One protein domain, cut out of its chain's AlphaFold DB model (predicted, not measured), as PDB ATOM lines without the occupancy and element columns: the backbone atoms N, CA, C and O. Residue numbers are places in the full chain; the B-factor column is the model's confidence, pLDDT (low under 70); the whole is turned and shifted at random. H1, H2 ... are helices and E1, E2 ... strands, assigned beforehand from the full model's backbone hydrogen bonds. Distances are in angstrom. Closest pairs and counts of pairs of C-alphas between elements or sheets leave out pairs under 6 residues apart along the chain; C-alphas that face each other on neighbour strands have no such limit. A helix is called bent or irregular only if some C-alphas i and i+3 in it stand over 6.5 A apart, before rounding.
ATOM      1  N   THR A   5     -50.017   9.007 142.080       83.88
ATOM      2  CA  THR A   5     -50.120   7.541 142.003       83.88
ATOM      3  C   THR A   5     -49.027   6.984 141.096       83.88
ATOM      4  O   THR A   5     -48.456   7.702 140.273       83.88
ATOM      5  N   ASN A   6     -48.722   5.697 141.274       81.94
ATOM      6  CA  ASN A   6     -47.770   4.976 140.442       81.94
ATOM      7  C   ASN A   6     -48.502   4.194 139.359       81.94
ATOM      8  O   ASN A   6     -49.330   3.336 139.664       81.94
ATOM      9  N   VAL A   7     -48.107   4.414 138.110       86.88
ATOM     10  CA  VAL A   7     -48.590   3.648 136.956       86.88
ATOM     11  C   VAL A   7     -47.416   3.130 136.135       86.88
ATOM     12  O   VAL A   7     -46.279   3.589 136.285       86.88
ATOM     13  N   THR A   8     -47.668   2.128 135.297       85.94
ATOM     14  CA  THR A   8     -46.638   1.569 134.417       85.94
ATOM     15  C   THR A   8     -46.508   2.424 133.154       85.94
ATOM     16  O   THR A   8     -47.433   2.531 132.354       85.94
ATOM     17  N   GLY A   9     -45.354   3.054 132.975       81.50
ATOM     18  CA  GLY A   9     -44.980   3.753 131.755       81.50
ATOM     19  C   GLY A   9     -44.550   2.758 130.680       81.50
ATOM     20  O   GLY A   9     -43.597   2.015 130.908       81.50
ATOM     21  N   ILE A  10     -45.227   2.757 129.530       80.44
ATOM     22  CA  ILE A  10     -44.857   1.944 128.364       80.44
ATOM     23  C   ILE A  10     -44.165   2.861 127.347       80.44
ATOM     24  O   ILE A  10     -44.829   3.747 126.787       80.44
ATOM     25  N   PRO A  11     -42.851   2.700 127.115       76.31
ATOM     26  CA  PRO A  11     -42.137   3.455 126.094       76.31
ATOM     27  C   PRO A  11     -42.659   3.101 124.700       76.31
ATOM     28  O   PRO A  11     -42.750   1.927 124.348       76.31
ATOM     29  N   MET A  12     -42.977   4.104 123.887       70.94
ATOM     30  CA  MET A  12     -43.356   3.910 122.482       70.94
ATOM     31  C   MET A  12     -42.674   4.938 121.584       70.94
ATOM     32  O   MET A  12     -42.381   6.061 122.007       70.94
ATOM     33  N   GLU A  13     -42.449   4.548 120.326       69.12
ATOM     34  CA  GLU A  13     -42.049   5.463 119.257       69.12
ATOM     35  C   GLU A  13     -43.096   6.579 119.145       69.12
ATOM     36  O   GLU A  13     -44.291   6.309 118.993       69.12
ATOM     37  N   LYS A  14     -42.664   7.842 119.229       69.25
ATOM     38  CA  LYS A  14     -43.575   8.994 119.265       69.25
ATOM     39  C   LYS A  14     -44.563   9.006 118.087       69.25
ATOM     40  O   LYS A  14     -45.747   9.247 118.288       69.25
ATOM     41  N   SER A  15     -44.087   8.687 116.885       67.75
ATOM     42  CA  SER A  15     -44.894   8.652 115.660       67.75
ATOM     43  C   SER A  15     -45.949   7.538 115.649       67.75
ATOM     44  O   SER A  15     -47.031   7.731 115.096       67.75
ATOM     45  N   MET A  16     -45.688   6.393 116.292       65.50
ATOM     46  CA  MET A  16     -46.661   5.294 116.382       65.50
ATOM     47  C   MET A  16     -47.846   5.635 117.286       65.50
ATOM     48  O   MET A  16     -48.965   5.214 117.018       65.50
ATOM     49  N   VAL A  17     -47.632   6.427 118.341       67.50
ATOM     50  CA  VAL A  17     -48.724   6.880 119.221       67.50
ATOM     51  C   VAL A  17     -49.709   7.790 118.477       67.50
ATOM     52  O   VAL A  17     -50.881   7.855 118.842       67.50
ATOM     53  N   GLU A  18     -49.235   8.481 117.442       72.50
ATOM     54  CA  GLU A  18     -49.973   9.512 116.711       72.50
ATOM     55  C   GLU A  18     -50.661   8.982 115.432       72.50
ATOM     56  O   GLU A  18     -51.475   9.688 114.836       72.50
ATOM     57  N   THR A  19     -50.370   7.746 115.010       68.38
ATOM     58  CA  THR A  19     -50.850   7.175 113.737       68.38
ATOM     59  C   THR A  19     -52.219   6.495 113.893       68.38
ATOM     60  O   THR A  19     -52.498   5.865 114.910       68.38
ATOM     61  N   LYS A  20     -53.094   6.623 112.882       61.34
ATOM     62  CA  LYS A  20     -54.393   5.927 112.808       61.34
ATOM     63  C   LYS A  20     -54.232   4.604 112.060       61.34
ATOM     64  O   LYS A  20     -53.605   4.593 111.006       61.34
ATOM     65  N   GLY A  35     -48.619 -18.881  95.026       82.19
ATOM     66  CA  GLY A  35     -47.882 -18.242  96.127       82.19
ATOM     67  C   GLY A  35     -46.421 -17.897  95.803       82.19
ATOM     68  O   GLY A  35     -45.871 -16.957  96.365       82.19
ATOM     69  N   SER A  36     -45.802 -18.580  94.835       87.00
ATOM     70  CA  SER A  36     -44.461 -18.260  94.324       87.00
ATOM     71  C   SER A  36     -44.354 -16.910  93.601       87.00
ATOM     72  O   SER A  36     -43.244 -16.437  93.375       87.00
ATOM     73  N   PHE A  37     -45.479 -16.315  93.195       86.12
ATOM     74  CA  PHE A  37     -45.562 -14.984  92.581       86.12
ATOM     75  C   PHE A  37     -46.069 -13.908  93.545       86.12
ATOM     76  O   PHE A  37     -46.053 -12.727  93.202       86.12
ATOM     77  N   VAL A  38     -46.501 -14.300  94.743       87.38
ATOM     78  CA  VAL A  38     -46.918 -13.373  95.796       87.38
ATOM     79  C   VAL A  38     -45.691 -13.046  96.623       87.38
ATOM     80  O   VAL A  38     -45.144 -13.935  97.263       87.38
ATOM     81  N   PHE A  39     -45.255 -11.789  96.608       87.06
ATOM     82  CA  PHE A  39     -44.104 -11.324  97.374       87.06
ATOM     83  C   PHE A  39     -44.553 -10.264  98.369       87.06
ATOM     84  O   PHE A  39     -45.016  -9.198  97.970       87.06
ATOM     85  N   ASN A  40     -44.375 -10.544  99.655       86.50
ATOM     86  CA  ASN A  40     -44.471  -9.529 100.687       86.50
ATOM     87  C   ASN A  40     -43.091  -8.895 100.863       86.50
ATOM     88  O   ASN A  40     -42.130  -9.595 101.191       86.50
ATOM     89  N   VAL A  41     -42.985  -7.598 100.591       89.00
ATOM     90  CA  VAL A  41     -41.769  -6.809 100.810       89.00
ATOM     91  C   VAL A  41     -42.064  -5.847 101.938       89.00
ATOM     92  O   VAL A  41     -43.009  -5.071 101.831       89.00
ATOM     93  N   ASP A  42     -41.237  -5.874 102.974       88.06
ATOM     94  CA  ASP A  42     -41.407  -4.990 104.118       88.06
ATOM     95  C   ASP A  42     -40.065  -4.466 104.640       88.06
ATOM     96  O   ASP A  42     -38.996  -5.029 104.364       88.06
ATOM     97  N   GLU A  43     -40.138  -3.359 105.374       88.00
ATOM     98  CA  GLU A  43     -39.014  -2.707 106.033       88.00
ATOM     99  C   GLU A  43     -39.123  -2.851 107.553       88.00
ATOM    100  O   GLU A  43     -40.075  -2.375 108.162       88.00
ATOM    101  N   GLU A  44     -38.077  -3.383 108.184       84.31
ATOM    102  CA  GLU A  44     -37.949  -3.400 109.640       84.31
ATOM    103  C   GLU A  44     -36.817  -2.469 110.095       84.31
ATOM    104  O   GLU A  44     -35.700  -2.487 109.563       84.31
ATOM    105  N   GLY A  45     -37.094  -1.650 111.112       81.25
ATOM    106  CA  GLY A  45     -36.106  -0.792 111.759       81.25
ATOM    107  C   GLY A  45     -35.552  -1.412 113.038       81.25
ATOM    108  O   GLY A  45     -36.278  -1.581 114.009       81.25
ATOM    109  N   CYS A  46     -34.246  -1.658 113.095       78.06
ATOM    110  CA  CYS A  46     -33.555  -2.085 114.309       78.06
ATOM    111  C   CYS A  46     -32.828  -0.902 114.964       78.06
ATOM    112  O   CYS A  46     -31.944  -0.292 114.359       78.06
ATOM    113  N   SER A  47     -33.164  -0.607 116.218       75.75
ATOM    114  CA  SER A  47     -32.493   0.386 117.063       75.75
ATOM    115  C   SER A  47     -32.071  -0.254 118.386       75.75
ATOM    116  O   SER A  47     -32.754  -1.132 118.906       75.75
ATOM    117  N   GLU A  48     -30.962   0.214 118.960       63.66
ATOM    118  CA  GLU A  48     -30.470  -0.224 120.276       63.66
ATOM    119  C   GLU A  48     -31.488   0.024 121.410       63.66
ATOM    120  O   GLU A  48     -31.443  -0.646 122.436       63.66
ATOM    121  N   TRP A  49     -32.431   0.956 121.222       63.44
ATOM    122  CA  TRP A  49     -33.462   1.302 122.211       63.44
ATOM    123  C   TRP A  49     -34.800   0.589 121.992       63.44
ATOM    124  O   TRP A  49     -35.783   0.923 122.663       63.44
ATOM    125  N   CYS A  50     -34.866  -0.375 121.065       60.53
ATOM    126  CA  CYS A  50     -36.070  -1.184 120.877       60.53
ATOM    127  C   CYS A  50     -36.486  -1.903 122.177       60.53
ATOM    128  O   CYS A  50     -37.682  -2.054 122.411       60.53
ATOM    129  N   ASP A  51     -35.527  -2.196 123.067       58.81
ATOM    130  CA  ASP A  51     -35.727  -2.872 124.359       58.81
ATOM    131  C   ASP A  51     -35.954  -1.924 125.556       58.81
ATOM    132  O   ASP A  51     -35.778  -2.331 126.707       58.81
ATOM    133  N   ALA A  52     -36.306  -0.647 125.339       64.50
ATOM    134  CA  ALA A  52     -36.588   0.272 126.448       64.50
ATOM    135  C   ALA A  52     -37.665  -0.323 127.380       64.50
ATOM    136  O   ALA A  52     -38.825  -0.474 126.995       64.50
ATOM    137  N   SER A  53     -37.258  -0.684 128.598       65.00
ATOM    138  CA  SER A  53     -38.082  -1.437 129.538       65.00
ATOM    139  C   SER A  53     -39.169  -0.575 130.175       65.00
ATOM    140  O   SER A  53     -39.034   0.641 130.329       65.00
ATOM    141  N   GLU A  54     -40.269  -1.225 130.560       78.31
ATOM    142  CA  GLU A  54     -41.330  -0.593 131.337       78.31
ATOM    143  C   GLU A  54     -40.760   0.077 132.592       78.31
ATOM    144  O   GLU A  54     -39.969  -0.510 133.337       78.31
ATOM    145  N   MET A  55     -41.199   1.305 132.858       80.50
ATOM    146  CA  MET A  55     -40.740   2.077 134.010       80.50
ATOM    147  C   MET A  55     -41.916   2.496 134.887       80.50
ATOM    148  O   MET A  55     -43.017   2.746 134.401       80.50
ATOM    149  N   LYS A  56     -41.704   2.600 136.201       85.94
ATOM    150  CA  LYS A  56     -42.710   3.189 137.096       85.94
ATOM    151  C   LYS A  56     -42.648   4.706 136.993       85.94
ATOM    152  O   LYS A  56     -41.579   5.292 137.146       85.94
ATOM    153  N   VAL A  57     -43.795   5.326 136.738       84.12
ATOM    154  CA  VAL A  57     -43.922   6.782 136.625       84.12
ATOM    155  C   VAL A  57     -44.968   7.309 137.595       84.12
ATOM    156  O   VAL A  57     -45.965   6.641 137.883       84.12
ATOM    157  N   LEU A  58     -44.719   8.519 138.094       88.94
ATOM    158  CA  LEU A  58     -45.644   9.248 138.952       88.94
ATOM    159  C   LEU A  58     -46.621  10.039 138.083       88.94
ATOM    160  O   LEU A  58     -46.204  10.848 137.255       88.94
ATOM    161  N   VAL A  59     -47.915   9.826 138.299       85.31
ATOM    162  CA  VAL A  59     -49.005  10.550 137.631       85.31
ATOM    163  C   VAL A  59     -49.933  11.190 138.668       85.31
ATOM    164  O   VAL A  59     -49.945  10.757 139.822       85.31
ATOM    165  N   PRO A  60     -50.714  12.222 138.304       89.81
ATOM    166  CA  PRO A  60     -51.717  12.793 139.202       89.81
ATOM    167  C   PRO A  60     -52.734  11.749 139.681       89.81
ATOM    168  O   PRO A  60     -53.110  10.860 138.918       89.81
ATOM    169  N   SER A  61     -53.252  11.902 140.905       84.69
ATOM    170  CA  SER A  61     -54.289  11.023 141.476       84.69
ATOM    171  C   SER A  61     -55.581  10.936 140.673       84.69
ATOM    172  O   SER A  61     -56.298   9.943 140.758       84.69
ATOM    173  N   SER A  62     -55.846  11.932 139.831       88.31
ATOM    174  CA  SER A  62     -56.971  11.938 138.900       88.31
ATOM    175  C   SER A  62     -56.802  10.988 137.706       88.31
ATOM    176  O   SER A  62     -57.752  10.808 136.945       88.31
ATOM    177  N   TYR A  63     -55.615  10.410 137.487       85.12
ATOM    178  CA  TYR A  63     -55.370   9.480 136.389       85.12
ATOM    179  C   TYR A  63     -55.944   8.094 136.706       85.12
ATOM    180  O   TYR A  63     -55.543   7.451 137.670       85.12
ATOM    181  N   GLN A  64     -56.879   7.628 135.877       85.06
ATOM    182  CA  GLN A  64     -57.599   6.365 136.099       85.06
ATOM    183  C   GLN A  64     -56.965   5.154 135.394       85.06
ATOM    184  O   GLN A  64     -57.404   4.025 135.603       85.06
ATOM    185  N   GLY A  65     -55.956   5.368 134.544       83.19
ATOM    186  CA  GLY A  65     -55.284   4.294 133.811       83.19
ATOM    187  C   GLY A  65     -54.260   3.548 134.669       83.19
ATOM    188  O   GLY A  65     -53.621   4.131 135.539       83.19
ATOM    189  N   SER A  66     -54.065   2.257 134.398       82.81
ATOM    190  CA  SER A  66     -52.994   1.451 135.005       82.81
ATOM    191  C   SER A  66     -51.644   1.613 134.294       82.81
ATOM    192  O   SER A  66     -50.593   1.322 134.876       82.81
ATOM    193  N   THR A  67     -51.665   2.096 133.049       84.56
ATOM    194  CA  THR A  67     -50.489   2.336 132.210       84.56
ATOM    195  C   THR A  67     -50.571   3.697 131.533       84.56
ATOM    196  O   THR A  67     -51.664   4.149 131.217       84.56
ATOM    197  N   ILE A  68     -49.428   4.335 131.274       85.00
ATOM    198  CA  ILE A  68     -49.329   5.575 130.489       85.00
ATOM    199  C   ILE A  68     -48.250   5.426 129.414       85.00
ATOM    200  O   ILE A  68     -47.203   4.831 129.653       85.00
ATOM    201  N   LYS A  69     -48.490   5.951 128.209       83.00
ATOM    202  CA  LYS A  69     -47.488   5.929 127.133       83.00
ATOM    203  C   LYS A  69     -46.454   7.024 127.380       83.00
ATOM    204  O   LYS A  69     -46.829   8.183 127.550       83.00
ATOM    205  N   ILE A  70     -45.173   6.669 127.379       79.62
ATOM    206  CA  ILE A  70     -44.075   7.631 127.505       79.62
ATOM    207  C   ILE A  70     -43.427   7.787 126.127       79.62
ATOM    208  O   ILE A  70     -42.883   6.808 125.610       79.62
ATOM    209  N   PRO A  71     -43.495   8.976 125.500       71.56
ATOM    210  CA  PRO A  71     -42.845   9.188 124.218       71.56
ATOM    211  C   PRO A  71     -41.330   9.212 124.422       71.56
ATOM    212  O   PRO A  71     -40.819   9.967 125.250       71.56
ATOM    213  N   VAL A  72     -40.615   8.403 123.646       71.62
ATOM    214  CA  VAL A  72     -39.149   8.400 123.625       71.62
ATOM    215  C   VAL A  72     -38.682   8.876 122.257       71.62
ATOM    216  O   VAL A  72     -39.149   8.380 121.232       71.62
ATOM    217  N   ASP A  73     -37.766   9.844 122.240       67.56
ATOM    218  CA  ASP A  73     -37.059  10.214 121.016       67.56
ATOM    219  C   ASP A  73     -35.984   9.158 120.736       67.56
ATOM    220  O   ASP A  73     -34.957   9.090 121.413       67.56
ATOM    221  N   ARG A  74     -36.267   8.283 119.769       66.06
ATOM    222  CA  ARG A  74     -35.410   7.155 119.385       66.06
ATOM    223  C   ARG A  74     -34.451   7.500 118.248       66.06
ATOM    224  O   ARG A  74     -33.905   6.589 117.624       66.06
ATOM    225  N   ASN A  75     -34.198   8.788 117.997       66.44
ATOM    226  CA  ASN A  75     -33.235   9.280 117.010       66.44
ATOM    227  C   ASN A  75     -31.784   8.891 117.375       66.44
ATOM    228  O   ASN A  75     -30.980   9.684 117.863       66.44
ATOM    229  N   SER A  76     -31.473   7.623 117.142       68.00
ATOM    230  CA  SER A  76     -30.250   6.905 117.488       68.00
ATOM    231  C   SER A  76     -29.725   6.172 116.250       68.00
ATOM    232  O   SER A  76     -30.335   6.233 115.179       68.00
ATOM    233  N   LYS A  77     -28.578   5.493 116.363       69.06
ATOM    234  CA  LYS A  77     -28.082   4.625 115.284       69.06
ATOM    235  C   LYS A  77     -29.149   3.577 114.959       69.06
ATOM    236  O   LYS A  77     -29.638   2.898 115.861       69.06
ATOM    237  N   ARG A  78     -29.503   3.463 113.679       74.88
ATOM    238  CA  ARG A  78     -30.537   2.543 113.197       74.88
ATOM    239  C   ARG A  78     -29.989   1.718 112.047       74.88
ATOM    240  O   ARG A  78     -29.387   2.252 111.115       74.88
ATOM    241  N   SER A  79     -30.240   0.420 112.111       81.06
ATOM    242  CA  SER A  79     -30.162  -0.448 110.944       81.06
ATOM    243  C   SER A  79     -31.565  -0.597 110.379       81.06
ATOM    244  O   SER A  79     -32.513  -0.798 111.127       81.06
ATOM    245  N   THR A  80     -31.703  -0.500 109.070       84.88
ATOM    246  CA  THR A  80     -32.937  -0.827 108.364       84.88
ATOM    247  C   THR A  80     -32.694  -2.112 107.586       84.88
ATOM    248  O   THR A  80     -31.698  -2.224 106.868       84.88
ATOM    249  N   ILE A  81     -33.597  -3.075 107.723       88.19
ATOM    250  CA  ILE A  81     -33.603  -4.314 106.951       88.19
ATOM    251  C   ILE A  81     -34.789  -4.250 105.999       88.19
ATOM    252  O   ILE A  81     -35.919  -4.083 106.436       88.19
ATOM    253  N   VAL A  82     -34.534  -4.416 104.703       90.06
ATOM    254  CA  VAL A  82     -35.583  -4.675 103.715       90.06
ATOM    255  C   VAL A  82     -35.600  -6.173 103.450       90.06
ATOM    256  O   VAL A  82     -34.614  -6.743 102.959       90.06
ATOM    257  N   ALA A  83     -36.710  -6.810 103.806       89.25
ATOM    258  CA  ALA A  83     -36.923  -8.238 103.644       89.25
ATOM    259  C   ALA A  83     -38.038  -8.496 102.631       89.25
ATOM    260  O   ALA A  83     -38.990  -7.732 102.509       89.25
ATOM    261  N   CYS A  84     -37.901  -9.590 101.886       90.19
ATOM    262  CA  CYS A  84     -38.916 -10.033 100.950       90.19
ATOM    263  C   CYS A  84     -39.127 -11.537 101.093       90.19
ATOM    264  O   CYS A  84     -38.174 -12.315 100.971       90.19
ATOM    265  N   LEU A  85     -40.375 -11.917 101.352       90.12
ATOM    266  CA  LEU A  85     -40.821 -13.294 101.503       90.12
ATOM    267  C   LEU A  85     -41.881 -13.587 100.450       90.12
ATOM    268  O   LEU A  85     -42.822 -12.813 100.281       90.12
ATOM    269  N   SER A  86     -41.742 -14.706  99.752       90.19
ATOM    270  CA  SER A  86     -42.792 -15.198  98.873       90.19
ATOM    271  C   SER A  86     -43.826 -16.029  99.634       90.19
ATOM    272  O   SER A  86     -43.527 -16.626 100.672       90.19
ATOM    273  N   GLY A  87     -45.036 -16.136  99.086       84.56
ATOM    274  CA  GLY A  87     -46.111 -16.975  99.624       84.56
ATOM    275  C   GLY A  87     -45.797 -18.480  99.631       84.56
ATOM    276  O   GLY A  87     -46.460 -19.234 100.334       84.56
ATOM    277  N   ASP A  88     -44.771 -18.928  98.896       86.88
ATOM    278  CA  ASP A  88     -44.227 -20.299  98.963       86.88
ATOM    279  C   ASP A  88     -43.066 -20.454  99.973       86.88
ATOM    280  O   ASP A  88     -42.429 -21.507 100.033       86.88
ATOM    281  N   GLY A  89     -42.790 -19.420 100.776       83.44
ATOM    282  CA  GLY A  89     -41.830 -19.450 101.880       83.44
ATOM    283  C   GLY A  89     -40.371 -19.215 101.483       83.44
ATOM    284  O   GLY A  89     -39.480 -19.365 102.322       83.44
ATOM    285  N   LYS A  90     -40.084 -18.844 100.228       87.38
ATOM    286  CA  LYS A  90     -38.726 -18.465  99.816       87.38
ATOM    287  C   LYS A  90     -38.435 -17.021 100.214       87.38
ATOM    288  O   LYS A  90     -39.236 -16.116 100.008       87.38
ATOM    289  N   ALA A  91     -37.238 -16.795 100.740       85.56
ATOM    290  CA  ALA A  91     -36.740 -15.456 101.016       85.56
ATOM    291  C   ALA A  91     -35.831 -14.982  99.880       85.56
ATOM    292  O   ALA A  91     -34.946 -15.719  99.431       85.56
ATOM    293  N   MET A  92     -36.006 -13.736  99.442       83.25
ATOM    294  CA  MET A  92     -34.982 -13.074  98.633       83.25
ATOM    295  C   MET A  92     -33.829 -12.591  99.521       83.25
ATOM    296  O   MET A  92     -33.947 -12.490 100.744       83.25
ATOM    297  N   ARG A  93     -32.681 -12.290  98.902       84.88
ATOM    298  CA  ARG A  93     -31.531 -11.719  99.615       84.88
ATOM    299  C   ARG A  93     -31.958 -10.423 100.307       84.88
ATOM    300  O   ARG A  93     -32.401  -9.491  99.642       84.88
ATOM    301  N   GLN A  94     -31.769 -10.375 101.621       83.44
ATOM    302  CA  GLN A  94     -32.054  -9.194 102.430       83.44
ATOM    303  C   GLN A  94     -31.097  -8.055 102.077       83.44
ATOM    304  O   GLN A  94     -29.908  -8.287 101.823       83.44
ATOM    305  N   LEU A  95     -31.611  -6.830 102.097       87.19
ATOM    306  CA  LEU A  95     -30.815  -5.618 101.954       87.19
ATOM    307  C   LEU A  95     -30.766  -4.901 103.301       87.19
ATOM    308  O   LEU A  95     -31.805  -4.573 103.866       87.19
ATOM    309  N   ILE A  96     -29.558  -4.678 103.815       85.25
ATOM    310  CA  ILE A  96     -29.342  -4.040 105.115       85.25
ATOM    311  C   ILE A  96     -28.698  -2.678 104.888       85.25
ATOM    312  O   ILE A  96     -27.620  -2.579 104.298       85.25
ATOM    313  N   PHE A  97     -29.348  -1.640 105.394       85.25
ATOM    314  CA  PHE A  97     -28.827  -0.286 105.445       85.25
ATOM    315  C   PHE A  97     -28.447   0.053 106.878       85.25
ATOM    316  O   PHE A  97     -29.222  -0.176 107.800       85.25
ATOM    317  N   TYR A  98     -27.273   0.645 107.067       80.06
ATOM    318  CA  TYR A  98     -26.855   1.161 108.364       80.06
ATOM    319  C   TYR A  98     -26.812   2.684 108.315       80.06
ATOM    320  O   TYR A  98     -26.088   3.263 107.504       80.06
ATOM    321  N   GLN A  99     -27.573   3.336 109.190       68.69
ATOM    322  CA  GLN A  99     -27.525   4.779 109.389       68.69
ATOM    323  C   GLN A  99     -26.900   5.083 110.750       68.69
ATOM    324  O   GLN A  99     -27.528   4.959 111.802       68.69
ATOM    325  N   GLY A 100     -25.637   5.509 110.716       61.31
ATOM    326  CA  GLY A 100     -24.947   6.093 111.859       61.31
ATOM    327  C   GLY A 100     -24.804   7.599 111.674       61.31
ATOM    328  O   GLY A 100     -24.221   8.038 110.687       61.31
TER     329      GLY A 100
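AT A GLANCE: This is residues 5 to 20 and 35 to 100 of the 102 residues of an uncharacterized protein of Tritrichomonas foetus (UniProt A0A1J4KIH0). Two small three-stranded sheets, E3 E1 E4 and E2 E5 E6, sit at opposite ends of an elongated model like the two limbs of a wide, bent arch, joined by the links at residues 48 to 54 and 73 to 77. The short helix H1 follows E1 at the inward end of the first sheet, and the hairpin E5 and E6 makes much of the second. The printed part has 82 residues with one named helix and six named strands, in the order E1 H1 E2 E3 E4 E5 E6. The sheet in the order E3, E1, E4 is mixed and the one in the order E2, E5, E6 is antiparallel; the class is mostly strand. The whole is extended, with a radius of gyration of the C-alphas of 18.3 A and spans of 56 by 32 by 20 A.

IN THESE COORDINATES: Find C-alpha 5 at (-50.120, 7.541, 142.003); from there E1 runs 24.2 A to residue 13. H1 follows at once, residues 14 to 18, 6.9 A long. After the cut, look for E2 at residues 39 to 47, 25.7 A, beginning at C-alpha 39 at (-44.104, -11.324, 97.374). E3 is residues 55 to 60, 16.2 A, and E4 residues 67 to 72, 15.5 A. E5 is residues 78 to 86, 25.9 A, and E6, residues 95 to 99, 13.2 A, ends at C-alpha 99 at (-27.525, 4.779, 109.389).

HOW THE PARTS SIT: Begin with E1, the inner strand of a strongly twisted sheet. E3 is its antiparallel neighbour at 121 degrees, with N 9 and O 55 2.8 A apart. E4 is its parallel neighbour at 42 degrees, with N 10 and O 68 2.9 A apart. The edge strands E3 and E4 are apart, but only just, at 8.3 A. H1 only grazes this sheet, with its residues 14 to 17; the closest C-alphas of H1 and E4 are those of Lys 14 and Pro 71, 5.0 A. In H1, 0 of 1 O i to N i+4 pairs and 2 of 2 O i to N i+3 pairs are within hydrogen-bond range. In the other sheet E5 is the inner strand, antiparallel to E2 at 160 degrees, where N 40 and O 85 are 2.8 A apart. E5 and E6 form a hairpin at 166 degrees, with N 80 and O 97 2.8 A apart. Among the pairs that are apart are E1 and E5, and E3 and E6.

THE WHOLE: The two C-alphas farthest apart are those of Ser 36 and Ser 61, 56.4 A. Residues 21 to 34 are not printed, and C-alphas 20 and 35 stand 30.1 A apart across that cut. Of the links that are printed whole, no link is long. The mean pLDDT of the printed part is 79.3; look for values under 70 at residues 13 to 17, 19 to 20, 48 to 53, 73 to 77 and 99 to 100.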